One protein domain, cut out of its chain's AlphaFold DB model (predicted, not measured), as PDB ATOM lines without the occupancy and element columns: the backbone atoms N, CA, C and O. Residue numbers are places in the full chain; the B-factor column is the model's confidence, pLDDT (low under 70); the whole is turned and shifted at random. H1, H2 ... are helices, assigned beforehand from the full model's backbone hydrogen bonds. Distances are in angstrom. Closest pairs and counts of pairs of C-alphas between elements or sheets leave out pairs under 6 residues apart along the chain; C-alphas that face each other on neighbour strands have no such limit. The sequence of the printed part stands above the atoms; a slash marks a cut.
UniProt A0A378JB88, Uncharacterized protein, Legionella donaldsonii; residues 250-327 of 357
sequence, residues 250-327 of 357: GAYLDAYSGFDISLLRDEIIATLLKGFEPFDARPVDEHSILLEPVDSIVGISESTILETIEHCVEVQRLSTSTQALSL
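This is residues 250 to 327 of the 357 residues of an uncharacterized protein of Legionella donaldsonii (UniProt A0A378JB88). One long helix, H3, packs with its earlier part on H2 in a small body, and its last residues, 317 to 327, stick out from that body as a single arm. The short helix H1 sits near both H2 and H3, and a long stretch without a named element, residues 276 to 301, loops round the end of the body away from the arm. The printed part has 78 residues with three named helices, in the order H1, H2, H3, and no named strand; the class is all helix, with 42 residues in the helices. The whole is only just loose, close to compact, with a radius of gyration of the C-alphas of 14.0 A, and it is elongated, spanning 48 by 25 by 19 A.

Begin at Gly 250, where H1, residues 250 to 254, opens the printed part. Go on to H2, residues 265 to 275: H1 and H2 are near each other, with 6 pairs of C-alphas within 10 A and the closest C-alphas 8.1 A apart. Then look at H3, residues 302 to 327: H1 and H3 are near each other too, with 5 pairs of C-alphas within 10 A. H2 and H3 touch, with 7 pairs of C-alphas within 8 A. Their closest C-alphas are those of Ile 268 and Ile 309, 6.2 A apart. H3 touches H2 with residues 305 to 312 alone. The two helices stand at a steep tilt of 58 degrees and run opposite ways. In H1, H2 and H3, every O i to N i+4 pair is within hydrogen-bond range.

Find C-alpha 250 at (-39.165, 17.281, -19.982); from there H1 runs 6.2 A to Asp 254. Find C-alpha 265 at (-37.343, 9.049, -14.729), where H2 begins at Arg 265; it runs 15.5 A to Gly 275. H3 starts at Glu 302 and runs 37.5 A to Leu 327, whose C-alpha is at (-35.364, -11.516, 1.486).

The C-alphas of Asp 280 and Leu 327 are the two farthest apart, at 48.1 A. Residues 317 to 327, which belong to H3, stand free; without them the body has 67 residues, spans 33 by 18 by 17 A and has a radius of gyration of the C-alphas of 11.4 A. The printed part has no cut. The link from H1 to H2, 10 residues, is short, and the link from H2 to H3, 26 residues, is long. The mean pLDDT of the printed part is 89.2, and in the B-factor column you will find values under 70 at residues 322 to 327.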
ATOM      1  N   GLY A 250     -40.152  17.024 -21.034       96.88
ATOM      2  CA  GLY A 250     -39.165  17.281 -19.982       96.88
ATOM      3  C   GLY A 250     -39.664  18.265 -18.923       96.88
ATOM      4  O   GLY A 250     -39.605  17.961 -17.735       96.88
ATOM      5  N   ALA A 251     -40.231  19.399 -19.351       96.62
ATOM      6  CA  ALA A 251     -40.778  20.400 -18.438       96.62
ATOM      7  C   ALA A 251     -41.991  19.875 -17.650       96.62
ATOM      8  O   ALA A 251     -42.165  20.221 -16.483       96.62
ATOM      9  N   TYR A 252     -42.814  19.028 -18.271       96.75
ATOM     10  CA  TYR A 252     -43.944  18.381 -17.610       96.75
ATOM     11  C   TYR A 252     -43.477  17.424 -16.509       96.75
ATOM     12  O   TYR A 252     -43.975  17.490 -15.389       96.75
ATOM     13  N   LEU A 253     -42.486  16.575 -16.804       96.38
ATOM     14  CA  LEU A 253     -41.907  15.656 -15.823       96.38
ATOM     15  C   LEU A 253     -41.204  16.407 -14.680       96.38
ATOM     16  O   LEU A 253     -41.311  15.993 -13.531       96.38
ATOM     17  N   ASP A 254     -40.531  17.525 -14.964       94.94
ATOM     18  CA  ASP A 254     -39.886  18.362 -13.937       94.94
ATOM     19  C   ASP A 254     -40.892  19.039 -12.999       94.94
ATOM     20  O   ASP A 254     -40.615  19.230 -11.815       94.94
ATOM     21  N   ALA A 255     -42.060  19.411 -13.524       94.50
ATOM     22  CA  ALA A 255     -43.129  20.044 -12.760       94.50
ATOM     23  C   ALA A 255     -44.073  19.035 -12.078       94.50
ATOM     24  O   ALA A 255     -44.981  19.452 -11.353       94.50
ATOM     25  N   TYR A 256     -43.894  17.729 -12.306       93.50
ATOM     26  CA  TYR A 256     -44.781  16.702 -11.771       93.50
ATOM     27  C   TYR A 256     -44.733  16.672 -10.239       93.50
ATOM     28  O   TYR A 256     -43.691  16.435  -9.633       93.50
ATOM     29  N   SER A 257     -45.886  16.896  -9.603       90.44
ATOM     30  CA  SER A 257     -45.989  17.049  -8.148       90.44
ATOM     31  C   SER A 257     -46.810  15.958  -7.458       90.44
ATOM     32  O   SER A 257     -47.104  16.089  -6.271       90.44
ATOM     33  N   GLY A 258     -47.238  14.916  -8.180       85.94
ATOM     34  CA  GLY A 258     -48.025  13.823  -7.596       85.94
ATOM     35  C   GLY A 258     -47.236  13.045  -6.538       85.94
ATOM     36  O   GLY A 258     -47.765  12.729  -5.474       85.94
ATOM     37  N   PHE A 259     -45.962  12.774  -6.827       87.25
ATOM     38  CA  PHE A 259     -44.963  12.150  -5.954       87.25
ATOM     39  C   PHE A 259     -43.581  12.247  -6.630       87.25
ATOM     40  O   PHE A 259     -43.474  12.687  -7.775       87.25
ATOM     41  N   ASP A 260     -42.522  11.839  -5.929       88.56
ATOM     42  CA  ASP A 260     -41.157  11.878  -6.463       88.56
ATOM     43  C   ASP A 260     -40.925  10.783  -7.519       88.56
ATOM     44  O   ASP A 260     -40.854   9.596  -7.199       88.56
ATOM     45  N   ILE A 261     -40.794  11.196  -8.782       92.44
ATOM     46  CA  ILE A 261     -40.494  10.322  -9.928       92.44
ATOM     47  C   ILE A 261     -38.996  10.265 -10.263       92.44
ATOM     48  O   ILE A 261     -38.622   9.633 -11.250       92.44
ATOM     49  N   SER A 262     -38.119  10.907  -9.482       91.00
ATOM     50  CA  SER A 262     -36.699  11.072  -9.838       91.00
ATOM     51  C   SER A 262     -35.983   9.740 -10.075       91.00
ATOM     52  O   SER A 262     -35.180   9.627 -10.996       91.00
ATOM     53  N   LEU A 263     -36.309   8.713  -9.282       90.75
ATOM     54  CA  LEU A 263     -35.732   7.368  -9.407       90.75
ATOM     55  C   LEU A 263     -36.310   6.549 -10.573       90.75
ATOM     56  O   LEU A 263     -35.724   5.538 -10.942       90.75
ATOM     57  N   LEU A 264     -37.451   6.965 -11.125       93.81
ATOM     58  CA  LEU A 264     -38.162   6.284 -12.213       93.81
ATOM     59  C   LEU A 264     -38.007   6.992 -13.556       93.81
ATOM     60  O   LEU A 264     -38.503   6.510 -14.572       93.81
ATOM     61  N   ARG A 265     -37.349   8.153 -13.575       94.06
ATOM     62  CA  ARG A 265     -37.343   9.049 -14.729       94.06
ATOM     63  C   ARG A 265     -36.827   8.374 -15.997       94.06
ATOM     64  O   ARG A 265     -37.477   8.482 -17.034       94.06
ATOM     65  N   ASP A 266     -35.721   7.645 -15.907       95.00
ATOM     66  CA  ASP A 266     -35.131   6.950 -17.058       95.00
ATOM     67  C   ASP A 266     -36.060   5.842 -17.586       95.00
ATOM     68  O   ASP A 266     -36.212   5.674 -18.795       95.00
ATOM     69  N   GLU A 267     -36.753   5.129 -16.694       95.12
ATOM     70  CA  GLU A 267     -37.716   4.083 -17.061       95.12
ATOM     71  C   GLU A 267     -38.978   4.665 -17.717       95.12
ATOM     72  O   GLU A 267     -39.470   4.126 -18.715       95.12
ATOM     73  N   ILE A 268     -39.460   5.807 -17.216       96.50
ATOM     74  CA  ILE A 268     -40.559   6.567 -17.823       96.50
ATOM     75  C   ILE A 268     -40.164   6.999 -19.239       96.50
ATOM     76  O   ILE A 268     -40.912   6.749 -20.183       96.50
ATOM     77  N   ILE A 269     -38.977   7.592 -19.410       97.12
ATOM     78  CA  ILE A 269     -38.467   8.037 -20.717       97.12
ATOM     79  C   ILE A 269     -38.357   6.858 -21.687       97.12
ATOM     80  O   ILE A 269     -38.854   6.946 -22.811       97.12
ATOM     81  N   ALA A 270     -37.772   5.737 -21.257       96.38
ATOM     82  CA  ALA A 270     -37.636   4.543 -22.086       96.38
ATOM     83  C   ALA A 270     -38.999   3.962 -22.506       96.38
ATOM     84  O   ALA A 270     -39.174   3.529 -23.650       96.38
ATOM     85  N   THR A 271     -39.985   3.980 -21.605       95.81
ATOM     86  CA  THR A 271     -41.342   3.491 -21.888       95.81
ATOM     87  C   THR A 271     -42.074   4.408 -22.864       95.81
ATOM     88  O   THR A 271     -42.647   3.920 -23.843       95.81
ATOM     89  N   LEU A 272     -41.992   5.727 -22.662       96.50
ATOM     90  CA  LEU A 272     -42.538   6.714 -23.596       96.50
ATOM     91  C   LEU A 272     -41.903   6.567 -24.982       96.50
ATOM     92  O   LEU A 272     -42.620   6.531 -25.980       96.50
ATOM     93  N   LEU A 273     -40.580   6.404 -25.051       95.62
ATOM     94  CA  LEU A 273     -39.844   6.241 -26.307       95.62
ATOM     95  C   LEU A 273     -40.282   5.002 -27.086       95.62
ATOM     96  O   LEU A 273     -40.397   5.045 -28.307       95.62
ATOM     97  N   LYS A 274     -40.568   3.903 -26.388       93.00
ATOM     98  CA  LYS A 274     -41.049   2.669 -27.015       93.00
ATOM     99  C   LYS A 274     -42.474   2.794 -27.566       93.00
ATOM    100  O   LYS A 274     -42.814   2.090 -28.516       93.00
ATOM    101  N   GLY A 275     -43.311   3.626 -26.945       90.44
ATOM    102  CA  GLY A 275     -44.723   3.794 -27.301       90.44
ATOM    103  C   GLY A 275     -45.017   4.958 -28.250       90.44
ATOM    104  O   GLY A 275     -46.109   5.011 -28.815       90.44
ATOM    105  N   PHE A 276     -44.080   5.890 -28.421       91.88
ATOM    106  CA  PHE A 276     -44.296   7.109 -29.191       91.88
ATOM    107  C   PHE A 276     -43.801   6.982 -30.635       91.88
ATOM    108  O   PHE A 276     -42.621   6.767 -30.896       91.88
ATOM    109  N   GLU A 277     -44.713   7.199 -31.580       88.50
ATOM    110  CA  GLU A 277     -44.387   7.404 -32.989       88.50
ATOM    111  C   GLU A 277     -44.794   8.835 -33.368       88.50
ATOM    112  O   GLU A 277     -45.996   9.134 -33.401       88.50
ATOM    113  N   PRO A 278     -43.835   9.739 -33.643       86.62
ATOM    114  CA  PRO A 278     -44.172  11.106 -33.999       86.62
ATOM    115  C   PRO A 278     -44.961  11.135 -35.308       86.62
ATOM    116  O   PRO A 278     -44.848  10.253 -36.164       86.62
ATOM    117  N   PHE A 279     -45.757  12.187 -35.486       81.19
ATOM    118  CA  PHE A 279     -46.606  12.348 -36.667       81.19
ATOM    119  C   PHE A 279     -45.822  12.228 -37.983       81.19
ATOM    120  O   PHE A 279     -46.278  11.600 -38.941       81.19
ATOM    121  N   ASP A 280     -44.615  12.790 -38.000       79.06
ATOM    122  CA  ASP A 280     -43.704  12.797 -39.130       79.06
ATOM    123  C   ASP A 280     -42.772  11.567 -39.185       79.06
ATOM    124  O   ASP A 280     -41.858  11.545 -40.011       79.06
ATOM    125  N   ALA A 281     -42.982  10.556 -38.340       81.88
ATOM    126  CA  ALA A 281     -42.186   9.329 -38.272       81.88
ATOM    127  C   ALA A 281     -40.662   9.561 -38.179       81.88
ATOM    128  O   ALA A 281     -39.869   8.703 -38.579       81.88
ATOM    129  N   ARG A 282     -40.219  10.732 -37.692       85.38
ATOM    130  CA  ARG A 282     -38.790  10.981 -37.490       85.38
ATOM    131  C   ARG A 282     -38.242  10.076 -36.383       85.38
ATOM    132  O   ARG A 282     -38.979   9.740 -35.458       85.38
ATOM    133  N   PRO A 283     -36.950   9.715 -36.429       87.88
ATOM    134  CA  PRO A 283     -36.307   9.066 -35.298       87.88
ATOM    135  C   PRO A 283     -36.399   9.948 -34.049       87.88
ATOM    136  O   PRO A 283     -36.211  11.165 -34.128       87.88
ATOM    137  N   VAL A 284     -36.674   9.314 -32.915       92.31
ATOM    138  CA  VAL A 284     -36.688   9.925 -31.585       92.31
ATOM    139  C   VAL A 284     -35.747   9.110 -30.701       92.31
ATOM    140  O   VAL A 284     -35.577   7.908 -30.902       92.31
ATOM    141  N   ASP A 285     -35.107   9.780 -29.755       94.56
ATOM    142  CA  ASP A 285     -34.221   9.216 -28.744       94.56
ATOM    143  C   ASP A 285     -34.559   9.792 -27.359       94.56
ATOM    144  O   ASP A 285     -35.453  10.628 -27.212       94.56
ATOM    145  N   GLU A 286     -33.832   9.355 -26.334       94.00
ATOM    146  CA  GLU A 286     -34.044   9.758 -24.936       94.00
ATOM    147  C   GLU A 286     -33.920  11.273 -24.699       94.00
ATOM    148  O   GLU A 286     -34.493  11.794 -23.745       94.00
ATOM    149  N   HIS A 287     -33.204  12.001 -25.561       94.12
ATOM    150  CA  HIS A 287     -33.015  13.446 -25.417       94.12
ATOM    151  C   HIS A 287     -34.096  14.223 -26.172       94.12
ATOM    152  O   HIS A 287     -34.692  15.160 -25.643       94.12
ATOM    153  N   SER A 288     -34.361  13.833 -27.417       94.56
ATOM    154  CA  SER A 288     -35.350  14.477 -28.281       94.56
ATOM    155  C   SER A 288     -36.781  14.231 -27.812       94.56
ATOM    156  O   SER A 288     -37.601  15.135 -27.957       94.56
ATOM    157  N   ILE A 289     -37.070  13.096 -27.160       95.44
ATOM    158  CA  ILE A 289     -38.402  12.845 -26.593       95.44
ATOM    159  C   ILE A 289     -38.789  13.870 -25.519       95.44
ATOM    160  O   ILE A 289     -39.951  14.247 -25.401       95.44
ATOM    161  N   LEU A 290     -37.811  14.386 -24.769       96.44
ATOM    162  CA  LEU A 290     -38.035  15.411 -23.745       96.44
ATOM    163  C   LEU A 290     -38.387  16.777 -24.340       96.44
ATOM    164  O   LEU A 290     -38.926  17.629 -23.631       96.44
ATOM    165  N   LEU A 291     -38.076  16.989 -25.620       94.38
ATOM    166  CA  LEU A 291     -38.406  18.198 -26.371       94.38
ATOM    167  C   LEU A 291     -39.765  18.094 -27.071       94.38
ATOM    168  O   LEU A 291     -40.244  19.100 -27.595       94.38
ATOM    169  N   GLU A 292     -40.392  16.914 -27.079       93.56
ATOM    170  CA  GLU A 292     -41.727  16.748 -27.648       93.56
ATOM    171  C   GLU A 292     -42.750  17.562 -26.857       93.56
ATOM    172  O   GLU A 292     -42.660  17.655 -25.627       93.56
ATOM    173  N   PRO A 293     -43.746  18.150 -27.531       94.19
ATOM    174  CA  PRO A 293     -44.833  18.831 -26.851       94.19
ATOM    175  C   PRO A 293     -45.743  17.826 -26.132       94.19
ATOM    176  O   PRO A 293     -46.034  16.744 -26.644       94.19
ATOM    177  N   VAL A 294     -46.251  18.221 -24.966       94.88
ATOM    178  CA  VAL A 294     -47.360  17.547 -24.286       94.88
ATOM    179  C   VAL A 294     -48.661  18.000 -24.938       94.88
ATOM    180  O   VAL A 294     -49.253  19.015 -24.573       94.88
ATOM    181  N   ASP A 295     -49.058  17.289 -25.986       92.75
ATOM    182  CA  ASP A 295     -50.217  17.610 -26.809       92.75
ATOM    183  C   ASP A 295     -50.694  16.351 -27.540       92.75
ATOM    184  O   ASP A 295     -49.894  15.628 -28.127       92.75
ATOM    185  N   SER A 296     -52.002  16.097 -27.546       90.06
ATOM    186  CA  SER A 296     -52.578  14.904 -28.180       90.06
ATOM    187  C   SER A 296     -52.542  14.912 -29.713       90.06
ATOM    188  O   SER A 296     -52.869  13.898 -30.326       90.06
ATOM    189  N   ILE A 297     -52.185  16.037 -30.341       88.81
ATOM    190  CA  ILE A 297     -52.147  16.193 -31.799       88.81
ATOM    191  C   ILE A 297     -50.714  16.166 -32.325       88.81
ATOM    192  O   ILE A 297     -50.438  15.487 -33.310       88.81
ATOM    193  N   VAL A 298     -49.816  16.938 -31.708       89.44
ATOM    194  CA  VAL A 298     -48.455  17.168 -32.232       89.44
ATOM    195  C   VAL A 298     -47.350  16.471 -31.440       89.44
ATOM    196  O   VAL A 298     -46.196  16.537 -31.858       89.44
ATOM    197  N   GLY A 299     -47.671  15.811 -30.326       91.62
ATOM    198  CA  GLY A 299     -46.686  15.123 -29.496       91.62
ATOM    199  C   GLY A 299     -47.307  14.036 -28.630       91.62
ATOM    200  O   GLY A 299     -48.106  13.233 -29.115       91.62
ATOM    201  N   ILE A 300     -46.906  13.983 -27.361       94.62
ATOM    202  CA  ILE A 300     -47.353  12.948 -26.423       94.62
ATOM    203  C   ILE A 300     -48.524  13.491 -25.612       94.62
ATOM    204  O   ILE A 300     -48.433  14.555 -25.005       94.62
ATOM    205  N   SER A 301     -49.639  12.761 -25.585       94.88
ATOM    206  CA  SER A 301     -50.792  13.181 -24.791       94.88
ATOM    207  C   SER A 301     -50.478  13.143 -23.294       94.88
ATOM    208  O   SER A 301     -49.795  12.237 -22.818       94.88
ATOM    209  N   GLU A 302     -51.027  14.095 -22.540       95.50
ATOM    210  CA  GLU A 302     -50.887  14.127 -21.082       95.50
ATOM    211  C   GLU A 302     -51.346  12.814 -20.430       95.50
ATOM    212  O   GLU A 302     -50.646  12.271 -19.579       95.50
ATOM    213  N   SER A 303     -52.470  12.251 -20.890       95.56
ATOM    214  CA  SER A 303     -52.968  10.952 -20.426       95.56
ATOM    215  C   SER A 303     -51.939   9.838 -20.605       95.56
ATOM    216  O   SER A 303     -51.714   9.072 -19.678       95.56
ATOM    217  N   THR A 304     -51.248   9.785 -21.748       96.38
ATOM    218  CA  THR A 304     -50.207   8.774 -21.995       96.38
ATOM    219  C   THR A 304     -49.022   8.933 -21.044       96.38
ATOM    220  O   THR A 304     -48.461   7.937 -20.585       96.38
ATOM    221  N   ILE A 305     -48.635  10.173 -20.729       96.88
ATOM    222  CA  ILE A 305     -47.551  10.446 -19.777       96.88
ATOM    223  C   ILE A 305     -47.953   9.978 -18.377       96.88
ATOM    224  O   ILE A 305     -47.190   9.257 -17.737       96.88
ATOM    225  N   LEU A 306     -49.159  10.329 -17.926       96.06
ATOM    226  CA  LEU A 306     -49.677   9.931 -16.617       96.06
ATOM    227  C   LEU A 306     -49.816   8.410 -16.487       96.06
ATOM    228  O   LEU A 306     -49.312   7.842 -15.523       96.06
ATOM    229  N   GLU A 307     -50.402   7.740 -17.481       95.75
ATOM    230  CA  GLU A 307     -50.509   6.274 -17.520       95.75
ATOM    231  C   GLU A 307     -49.130   5.600 -17.458       95.75
ATOM    232  O   GLU A 307     -48.946   4.596 -16.769       95.75
ATOM    233  N   THR A 308     -48.131   6.172 -18.139       96.56
ATOM    234  CA  THR A 308     -46.756   5.655 -18.106       96.56
ATOM    235  C   THR A 308     -46.127   5.822 -16.726       96.56
ATOM    236  O   THR A 308     -45.484   4.895 -16.229       96.56
ATOM    237  N   ILE A 309     -46.326   6.980 -16.091       95.56
ATOM    238  CA  ILE A 309     -45.869   7.246 -14.725       95.56
ATOM    239  C   ILE A 309     -46.492   6.232 -13.753       95.56
ATOM    240  O   ILE A 309     -45.768   5.578 -13.004       95.56
ATOM    241  N   GLU A 310     -47.814   6.051 -13.798       94.06
ATOM    242  CA  GLU A 310     -48.541   5.104 -12.944       94.06
ATOM    243  C   GLU A 310     -48.065   3.661 -13.149       94.06
ATOM    244  O   GLU A 310     -47.824   2.938 -12.178       94.06
ATOM    245  N   HIS A 311     -47.858   3.254 -14.404       93.31
ATOM    246  CA  HIS A 311     -47.332   1.934 -14.734       93.31
ATOM    247  C   HIS A 311     -45.931   1.707 -14.145       93.31
ATOM    248  O   HIS A 311     -45.697   0.680 -13.508       93.31
ATOM    249  N   CYS A 312     -45.004   2.657 -14.313       93.06
ATOM    250  CA  CYS A 312     -43.640   2.527 -13.783       93.06
ATOM    251  C   CYS A 312     -43.636   2.433 -12.248       93.06
ATOM    252  O   CYS A 312     -42.912   1.617 -11.674       93.06
ATOM    253  N   VAL A 313     -44.497   3.199 -11.572       90.81
ATOM    254  CA  VAL A 313     -44.657   3.117 -10.111       90.81
ATOM    255  C   VAL A 313     -45.165   1.757  -9.668       90.81
ATOM    256  O   VAL A 313     -44.628   1.182  -8.720       90.81
ATOM    257  N   GLU A 314     -46.193   1.225 -10.326       89.62
ATOM    258  CA  GLU A 314     -46.757  -0.062  -9.930       89.62
ATOM    259  C   GLU A 314     -45.753  -1.201 -10.171       89.62
ATOM    260  O   GLU A 314     -45.585  -2.067  -9.309       89.62
ATOM    261  N   VAL A 315     -44.992  -1.162 -11.271       88.88
ATOM    262  CA  VAL A 315     -43.897  -2.114 -11.532       88.88
ATOM    263  C   VAL A 315     -42.806  -2.027 -10.457       88.88
ATOM    264  O   VAL A 315     -42.352  -3.058  -9.940       88.88
ATOM    265  N   GLN A 316     -42.415  -0.819 -10.039       87.25
ATOM    266  CA  GLN A 316     -41.451  -0.633  -8.953       87.25
ATOM    267  C   GLN A 316     -41.989  -1.146  -7.608       87.25
ATOM    268  O   GLN A 316     -41.281  -1.813  -6.847       87.25
ATOM    269  N   ARG A 317     -43.264  -0.894  -7.306       85.44
ATOM    270  CA  ARG A 317     -43.921  -1.379  -6.088       85.44
ATOM    271  C   ARG A 317     -44.008  -2.910  -6.051       85.44
ATOM    272  O   ARG A 317     -43.772  -3.521  -5.007       85.44
ATOM    273  N   LEU A 318     -44.321  -3.550  -7.175       83.81
ATOM    274  CA  LEU A 318     -44.392  -5.011  -7.283       83.81
ATOM    275  C   LEU A 318     -43.007  -5.664  -7.186       83.81
ATOM    276  O   LEU A 318     -42.847  -6.679  -6.502       83.81
ATOM    277  N   SER A 319     -41.994  -5.078  -7.827       80.56
ATOM    278  CA  SER A 319     -40.615  -5.578  -7.771       80.56
ATOM    279  C   SER A 319     -40.010  -5.445  -6.371       80.56
ATOM    280  O   SER A 319     -39.444  -6.415  -5.865       80.56
ATOM    281  N   THR A 320     -40.218  -4.317  -5.688       77.56
ATOM    282  CA  THR A 320     -39.809  -4.137  -4.282       77.56
ATOM    283  C   THR A 320     -40.558  -5.076  -3.335       77.56
ATOM    284  O   THR A 320     -39.941  -5.661  -2.447       77.56
ATOM    285  N   SER A 321     -41.855  -5.314  -3.556       72.06
ATOM    286  CA  SER A 321     -42.637  -6.282  -2.767       72.06
ATOM    287  C   SER A 321     -42.141  -7.720  -2.959       72.06
ATOM    288  O   SER A 321     -42.050  -8.486  -2.001       72.06
ATOM    289  N   THR A 322     -41.755  -8.087  -4.184       66.19
ATOM    290  CA  THR A 322     -41.239  -9.426  -4.509       66.19
ATOM    291  C   THR A 322     -39.823  -9.630  -3.963       66.19
ATOM    292  O   THR A 322     -39.523 -10.693  -3.421       66.19
ATOM    293  N   GLN A 323     -38.972  -8.601  -4.012       61.34
ATOM    294  CA  GLN A 323     -37.655  -8.611  -3.366       61.34
ATOM    295  C   GLN A 323     -37.763  -8.671  -1.833       61.34
ATOM    296  O   GLN A 323     -37.015  -9.409  -1.195       61.34
ATOM    297  N   ALA A 324     -38.722  -7.963  -1.224       58.16
ATOM    298  CA  ALA A 324     -38.974  -8.038   0.215       58.16
ATOM    299  C   ALA A 324     -39.445  -9.440   0.647       58.16
ATOM    300  O   ALA A 324     -39.002  -9.951   1.677       58.16
ATOM    301  N   LEU A 325     -40.281 -10.100  -0.163       58.38
ATOM    302  CA  LEU A 325     -40.697 -11.487   0.064       58.38
ATOM    303  C   LEU A 325     -39.542 -12.487  -0.130       58.38
ATOM    304  O   LEU A 325     -39.438 -13.440   0.642       58.38
ATOM    305  N   SER A 326     -38.639 -12.268  -1.096       53.78
ATOM    306  CA  SER A 326     -37.480 -13.153  -1.297       53.78
ATOM    307  C   SER A 326     -36.411 -12.990  -0.211       53.78
ATOM    308  O   SER A 326     -35.750 -13.963   0.143       53.78
ATOM    309  N   LEU A 327     -36.253 -11.786   0.349       52.88
ATOM    310  CA  LEU A 327     -35.364 -11.516   1.486       52.88
ATOM    311  C   LEU A 327     -35.967 -11.996   2.820       52.88
ATOM    312  O   LEU A 327     -35.231 -12.454   3.693       52.88
TER     313      LEU A 327